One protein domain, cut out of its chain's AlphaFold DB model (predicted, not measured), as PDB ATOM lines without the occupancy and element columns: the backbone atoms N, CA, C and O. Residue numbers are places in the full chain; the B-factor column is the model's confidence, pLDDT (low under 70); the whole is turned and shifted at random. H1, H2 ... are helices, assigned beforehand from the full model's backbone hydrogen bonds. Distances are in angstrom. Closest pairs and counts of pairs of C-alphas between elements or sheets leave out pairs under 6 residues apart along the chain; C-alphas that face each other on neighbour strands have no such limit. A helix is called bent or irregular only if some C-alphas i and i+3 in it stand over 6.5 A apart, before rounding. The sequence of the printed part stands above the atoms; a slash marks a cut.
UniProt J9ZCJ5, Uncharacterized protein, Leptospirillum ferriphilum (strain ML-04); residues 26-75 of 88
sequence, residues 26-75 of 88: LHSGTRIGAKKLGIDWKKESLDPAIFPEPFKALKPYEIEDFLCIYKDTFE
ATOM      1  N   LEU A  26      -2.534  18.713  67.962       92.69
ATOM      2  CA  LEU A  26      -1.127  18.334  67.925       92.69
ATOM      3  C   LEU A  26      -0.470  18.773  66.616       92.69
ATOM      4  O   LEU A  26      -0.496  18.051  65.614       92.69
ATOM      5  N   HIS A  27       0.202  19.922  66.645       90.38
ATOM      6  CA  HIS A  27       1.119  20.340  65.584       90.38
ATOM      7  C   HIS A  27       2.576  20.025  65.952       90.38
ATOM      8  O   HIS A  27       2.861  19.442  67.001       90.38
ATOM      9  N   SER A  28       3.520  20.371  65.076       90.50
ATOM     10  CA  SER A  28       4.951  20.040  65.230       90.50
ATOM     11  C   SER A  28       5.520  20.237  66.653       90.50
ATOM     12  O   SER A  28       6.062  19.293  67.227       90.50
ATOM     13  N   GLY A  29       5.361  21.425  67.248       89.56
ATOM     14  CA  GLY A  29       5.808  21.729  68.618       89.56
ATOM     15  C   GLY A  29       5.105  20.907  69.706       89.56
ATOM     16  O   GLY A  29       5.766  20.237  70.502       89.56
ATOM     17  N   THR A  30       3.775  20.893  69.701       92.94
ATOM     18  CA  THR A  30       2.929  20.174  70.665       92.94
ATOM     19  C   THR A  30       3.211  18.669  70.661       92.94
ATOM     20  O   THR A  30       3.255  18.035  71.715       92.94
ATOM     21  N   ARG A  31       3.481  18.078  69.484       94.31
ATOM     22  CA  ARG A  31       3.854  16.657  69.339       94.31
ATOM     23  C   ARG A  31       5.142  16.317  70.075       94.31
ATOM     24  O   ARG A  31       5.236  15.239  70.658       94.31
ATOM     25  N   ILE A  32       6.128  17.215  70.069       93.25
ATOM     26  CA  ILE A  32       7.387  17.020  70.801       93.25
ATOM     27  C   ILE A  32       7.110  17.014  72.307       93.25
ATOM     28  O   ILE A  32       7.573  16.106  73.001       93.25
ATOM     29  N   GLY A  33       6.314  17.972  72.794       92.69
ATOM     30  CA  GLY A  33       5.896  18.039  74.195       92.69
ATOM     31  C   GLY A  33       5.140  16.785  74.637       92.69
ATOM     32  O   GLY A  33       5.548  16.110  75.584       92.69
ATOM     33  N   ALA A  34       4.102  16.401  73.889       93.12
ATOM     34  CA  ALA A  34       3.301  15.205  74.151       93.12
ATOM     35  C   ALA A  34       4.161  13.931  74.162       93.12
ATOM     36  O   ALA A  34       4.051  13.111  75.077       93.12
ATOM     37  N   LYS A  35       5.082  13.793  73.200       93.31
ATOM     38  CA  LYS A  35       6.014  12.662  73.124       93.31
ATOM     39  C   LYS A  35       6.912  12.572  74.354       93.31
ATOM     40  O   LYS A  35       7.116  11.476  74.870       93.31
ATOM     41  N   LYS A  36       7.455  13.696  74.825       91.25
ATOM     42  CA  LYS A  36       8.338  13.736  76.002       91.25
ATOM     43  C   LYS A  36       7.596  13.449  77.311       91.25
ATOM     44  O   LYS A  36       8.181  12.852  78.211       91.25
ATOM     45  N   LEU A  37       6.307  13.784  77.385       87.88
ATOM     46  CA  LEU A  37       5.433  13.424  78.505       87.88
ATOM     47  C   LEU A  37       4.897  11.982  78.445       87.88
ATOM     48  O   LEU A  37       4.215  11.558  79.377       87.88
ATOM     49  N   GLY A  38       5.209  11.217  77.393       89.50
ATOM     50  CA  GLY A  38       4.721   9.844  77.223       89.50
ATOM     51  C   GLY A  38       3.244   9.751  76.826       89.50
ATOM     52  O   GLY A  38       2.619   8.717  77.039       89.50
ATOM     53  N   ILE A  39       2.684  10.822  76.261       90.75
ATOM     54  CA  ILE A  39       1.305  10.896  75.769       90.75
ATOM     55  C   ILE A  39       1.280  10.485  74.284       90.75
ATOM     56  O   ILE A  39       2.285  10.589  73.576       90.75
ATOM     57  N   ASP A  40       0.137   9.994  73.802       91.06
ATOM     58  CA  ASP A  40      -0.063   9.521  72.426       91.06
ATOM     59  C   ASP A  40       0.057  10.645  71.373       91.06
ATOM     60  O   ASP A  40      -0.918  11.216  70.896       91.06
ATOM     61  N   TRP A  41       1.288  10.965  70.985       93.00
ATOM     62  CA  TRP A  41       1.636  12.075  70.089       93.00
ATOM     63  C   TRP A  41       1.362  11.814  68.599       93.00
ATOM     64  O   TRP A  41       1.603  12.694  67.766       93.00
ATOM     65  N   LYS A  42       0.914  10.606  68.230       92.88
ATOM     66  CA  LYS A  42       0.664  10.225  66.826       92.88
ATOM     67  C   LYS A  42      -0.691  10.709  66.315       92.88
ATOM     68  O   LYS A  42      -0.878  10.802  65.106       92.88
ATOM     69  N   LYS A  43      -1.614  11.045  67.214       93.06
ATOM     70  CA  LYS A  43      -2.939  11.575  66.870       93.06
ATOM     71  C   LYS A  43      -2.856  13.014  66.365       93.06
ATOM     72  O   LYS A  43      -1.855  13.694  66.562       93.06
ATOM     73  N   GLU A  44      -3.899  13.474  65.685       92.06
ATOM     74  CA  GLU A  44      -4.044  14.885  65.290       92.06
ATOM     75  C   GLU A  44      -4.522  15.763  66.445       92.06
ATOM     76  O   GLU A  44      -4.191  16.942  66.515       92.06
ATOM     77  N   SER A  45      -5.295  15.185  67.362       95.12
ATOM     78  CA  SER A  45      -5.797  15.858  68.551       95.12
ATOM     79  C   SER A  45      -5.973  14.871  69.702       95.12
ATOM     80  O   SER A  45      -6.066  13.656  69.493       95.12
ATOM     81  N   LEU A  46      -5.998  15.400  70.920       95.19
ATOM     82  CA  LEU A  46      -6.168  14.660  72.161       95.19
ATOM     83  C   LEU A  46      -7.357  15.200  72.944       95.19
ATOM     84  O   LEU A  46      -7.616  16.403  72.963       95.19
ATOM     85  N   ASP A  47      -8.062  14.289  73.604       94.81
ATOM     86  CA  ASP A  47      -9.092  14.648  74.568       94.81
ATOM     87  C   ASP A  47      -8.418  15.199  75.844       94.81
ATOM     88  O   ASP A  47      -7.528  14.528  76.376       94.81
ATOM     89  N   PRO A  48      -8.796  16.389  76.346       92.62
ATOM     90  CA  PRO A  48      -8.234  16.965  77.571       92.62
ATOM     91  C   PRO A  48      -8.309  16.029  78.788       92.62
ATOM     92  O   PRO A  48      -7.446  16.084  79.663       92.62
ATOM     93  N   ALA A  49      -9.292  15.126  78.836       91.25
ATOM     94  CA  ALA A  49      -9.493  14.202  79.949       91.25
ATOM     95  C   ALA A  49      -8.359  13.179  80.122       91.25
ATOM     96  O   ALA A  49      -8.216  12.611  81.206       91.25
ATOM     97  N   ILE A  50      -7.543  12.935  79.086       90.88
ATOM     98  CA  ILE A  50      -6.411  11.996  79.178       90.88
ATOM     99  C   ILE A  50      -5.207  12.594  79.913       90.88
ATOM    100  O   ILE A  50      -4.277  11.865  80.263       90.88
ATOM    101  N   PHE A  51      -5.177  13.917  80.086       90.75
ATOM    102  CA  PHE A  51      -4.061  14.602  80.721       90.75
ATOM    103  C   PHE A  51      -4.124  14.452  82.252       90.75
ATOM    104  O   PHE A  51      -5.206  14.325  82.831       90.75
ATOM    105  N   PRO A  52      -2.964  14.440  82.938       88.62
ATOM    106  CA  PRO A  52      -2.930  14.285  84.389       88.62
ATOM    107  C   PRO A  52      -3.552  15.496  85.102       88.62
ATOM    108  O   PRO A  52      -3.647  16.576  84.525       88.62
ATOM    109  N   GLU A  53      -3.911  15.326  86.379       88.00
ATOM    110  CA  GLU A  53      -4.618  16.326  87.207       88.00
ATOM    111  C   GLU A  53      -4.170  17.791  87.040       88.00
ATOM    112  O   GLU A  53      -5.049  18.639  86.899       88.00
ATOM    113  N   PRO A  54      -2.864  18.131  86.964       88.75
ATOM    114  CA  PRO A  54      -2.445  19.527  86.803       88.75
ATOM    115  C   PRO A  54      -3.004  20.216  85.549       88.75
ATOM    116  O   PRO A  54      -3.150  21.433  85.535       88.75
ATOM    117  N   PHE A  55      -3.326  19.451  84.505       89.25
ATOM    118  CA  PHE A  55      -3.858  19.966  83.244       89.25
ATOM    119  C   PHE A  55      -5.381  20.060  83.225       89.25
ATOM    120  O   PHE A  55      -5.926  20.725  82.355       89.25
ATOM    121  N   LYS A  56      -6.090  19.424  84.164       88.50
ATOM    122  CA  LYS A  56      -7.562  19.414  84.157       88.50
ATOM    123  C   LYS A  56      -8.178  20.780  84.461       88.50
ATOM    124  O   LYS A  56      -9.328  21.015  84.112       88.50
ATOM    125  N   ALA A  57      -7.417  21.670  85.098       91.44
ATOM    126  CA  ALA A  57      -7.812  23.059  85.318       91.44
ATOM    127  C   ALA A  57      -7.597  23.952  84.080       91.44
ATOM    128  O   ALA A  57      -8.054  25.093  84.075       91.44
ATOM    129  N   LEU A  58      -6.892  23.451  83.061       93.50
ATOM    130  CA  LEU A  58      -6.531  24.194  81.861       93.50
ATOM    131  C   LEU A  58      -7.521  23.920  80.732       93.50
ATOM    132  O   LEU A  58      -8.029  22.810  80.558       93.50
ATOM    133  N   LYS A  59      -7.760  24.938  79.914       94.81
ATOM    134  CA  LYS A  59      -8.513  24.806  78.671       94.81
ATOM    135  C   LYS A  59      -7.667  24.105  77.603       94.81
ATOM    136  O   LYS A  59      -6.438  24.144  77.663       94.81
ATOM    137  N   PRO A  60      -8.288  23.515  76.568       94.69
ATOM    138  CA  PRO A  60      -7.554  22.717  75.584       94.69
ATOM    139  C   PRO A  60      -6.445  23.481  74.845       94.69
ATOM    140  O   PRO A  60      -5.398  22.903  74.563       94.69
ATOM    141  N   TYR A  61      -6.640  24.777  74.581       93.19
ATOM    142  CA  TYR A  61      -5.606  25.627  73.980       93.19
ATOM    143  C   TYR A  61      -4.463  25.965  74.952       93.19
ATOM    144  O   TYR A  61      -3.325  26.078  74.530       93.19
ATOM    145  N   GLU A  62      -4.722  26.043  76.262       94.56
ATOM    146  CA  GLU A  62      -3.675  26.288  77.266       94.56
ATOM    147  C   GLU A  62      -2.788  25.048  77.454       94.56
ATOM    148  O   GLU A  62      -1.580  25.153  77.667       94.56
ATOM    149  N   ILE A  63      -3.382  23.853  77.348       94.88
ATOM    150  CA  ILE A  63      -2.635  22.589  77.323       94.88
ATOM    151  C   ILE A  63      -1.756  22.525  76.067       94.88
ATOM    152  O   ILE A  63      -0.600  22.116  76.156       94.88
ATOM    153  N   GLU A  64      -2.291  22.921  74.912       94.56
ATOM    154  CA  GLU A  64      -1.541  23.006  73.655       94.56
ATOM    155  C   GLU A  64      -0.329  23.942  73.810       94.56
ATOM    156  O   GLU A  64       0.810  23.477  73.689       94.56
ATOM    157  N   ASP A  65      -0.566  25.195  74.212       93.00
ATOM    158  CA  ASP A  65       0.470  26.208  74.439       93.00
ATOM    159  C   ASP A  65       1.570  25.679  75.365       93.00
ATOM    160  O   ASP A  65       2.764  25.777  75.067       93.00
ATOM    161  N   PHE A  66       1.183  25.049  76.479       94.12
ATOM    162  CA  PHE A  66       2.127  24.465  77.429       94.12
ATOM    163  C   PHE A  66       3.022  23.408  76.771       94.12
ATOM    164  O   PHE A  66       4.245  23.419  76.945       94.12
ATOM    165  N   LEU A  67       2.431  22.495  75.999       93.00
ATOM    166  CA  LEU A  67       3.170  21.440  75.309       93.00
ATOM    167  C   LEU A  67       4.093  22.005  74.229       93.00
ATOM    168  O   LEU A  67       5.180  21.459  74.040       93.00
ATOM    169  N   CYS A  68       3.688  23.059  73.520       92.75
ATOM    170  CA  CYS A  68       4.484  23.678  72.465       92.75
ATOM    171  C   CYS A  68       5.639  24.529  73.016       92.75
ATOM    172  O   CYS A  68       6.776  24.417  72.536       92.75
ATOM    173  N   ILE A  69       5.376  25.359  74.027       91.50
ATOM    174  CA  ILE A  69       6.340  26.306  74.605       91.50
ATOM    175  C   ILE A  69       7.387  25.559  75.434       91.50
ATOM    176  O   ILE A  69       8.585  25.729  75.209       91.50
ATOM    177  N   TYR A  70       6.958  24.666  76.331       90.81
ATOM    178  CA  TYR A  70       7.849  23.963  77.262       90.81
ATOM    179  C   TYR A  70       8.378  22.629  76.725       90.81
ATOM    180  O   TYR A  70       9.007  21.867  77.464       90.81
ATOM    181  N   LYS A  71       8.188  22.341  75.428       91.19
ATOM    182  CA  LYS A  71       8.668  21.102  74.790       91.19
ATOM    183  C   LYS A  71      10.142  20.824  75.070       91.19
ATOM    184  O   LYS A  71      10.523  19.664  75.196       91.19
ATOM    185  N   ASP A  72      10.973  21.855  75.182       89.69
ATOM    186  CA  ASP A  72      12.414  21.718  75.398       89.69
ATOM    187  C   ASP A  72      12.780  21.545  76.879       89.69
ATOM    188  O   ASP A  72      13.816  20.960  77.178       89.69
ATOM    189  N   THR A  73      11.887  21.934  77.791       88.25
ATOM    190  CA  THR A  73      12.035  21.784  79.246       88.25
ATOM    191  C   THR A  73      11.727  20.367  79.724       88.25
ATOM    192  O   THR A  73      12.236  19.944  80.758       88.25
ATOM    193  N   PHE A  74      10.908  19.604  78.993       81.56
ATOM    194  CA  PHE A  74      10.652  18.217  79.373       81.56
ATOM    195  C   PHE A  74      11.886  17.349  79.092       81.56
ATOM    196  O   PHE A  74      12.325  17.188  77.944       81.56
ATOM    197  N   GLU A  75      12.422  16.748  80.148       75.25
ATOM    198  CA  GLU A  75      13.351  15.630  80.049       75.25
ATOM    199  C   GLU A  75      12.577  14.369  79.640       75.25
ATOM    200  O   GLU A  75      11.393  14.216  79.959       75.25
TER     201      GLU A  75
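AT A GLANCE: This is residues 26 to 75 of the 88 residues of an uncharacterized protein of Leptospirillum ferriphilum (strain ML-04) (UniProt J9ZCJ5). Two helices, H1 and H3, pack about perpendicular to each other, H1 lying across the later part of the long helix H3, while the short helix H2 sits near the earlier part of H3. The long link from H1 to H2, residues 37 to 52, runs along the side away from H3, and together with the three helices it makes a rough ring round the middle. The printed part has 50 residues with three named helices, in the order H1, H2, H3, and no named strand; the class is all helix, with 26 residues in the named helices. The whole is compact, with a radius of gyration of the C-alphas of 9.6 A, and its rounded outline spans 22 by 21 by 17 A.

IN THESE COORDINATES: The printed part begins at Leu 26. H1 is residues 28 to 36, 12.9 A from first to last C-alpha, and C-alpha 28 stands at (4.951, 20.040, 65.230). Residues 37 to 52 hold no named element. H2 follows as residues 53 to 56, 5.2 A long, with C-alpha 53 at (-4.618, 16.326, 87.207). H3 is residues 60 to 72, the longest helix, 20.0 A from first to last C-alpha, and C-alpha 72 stands at (12.414, 21.718, 75.398). H3 is irregular: C-alphas 69 and 72 are 7.7 A apart, and its line is a rough one.

HOW THE PARTS SIT: H1 and H3 touch, with 22 pairs of C-alphas within 8 A. Their closest C-alphas are those of Gly 33 and Lys 71, 4.2 A apart. Their lines are about perpendicular, at 76 degrees, and their centres are 8.4 A apart. H2 and H3 are close but not clearly touching: their closest C-alphas, those of Phe 55 and Ile 63, are 6.6 A apart, and their centres are 12.9 A apart. H1 and H2 are apart. Of the O i to N i+4 pairs, 4 of 5 in H1 and 8 of 9 in H3 are within hydrogen-bond range; H2, with 4 residues, is too short for such a pair, but its one O i to N i+3 pair is within range.

THE WHOLE: The two C-alphas farthest apart are those of Ser 28 and Glu 53, at 24.3 A. The C-alphas of Leu 26 and Glu 75, the first and last printed residues, are 19.1 A apart. The printed part has no cut. The link from H1 to H2 is long, with 16 residues whose C-alphas lie 7 to 12 A from the mean of the C-alphas; the link from H2 to H3, 3 residues, is tight. The mean pLDDT of the printed part is 91.4, and no printed residue is under 70.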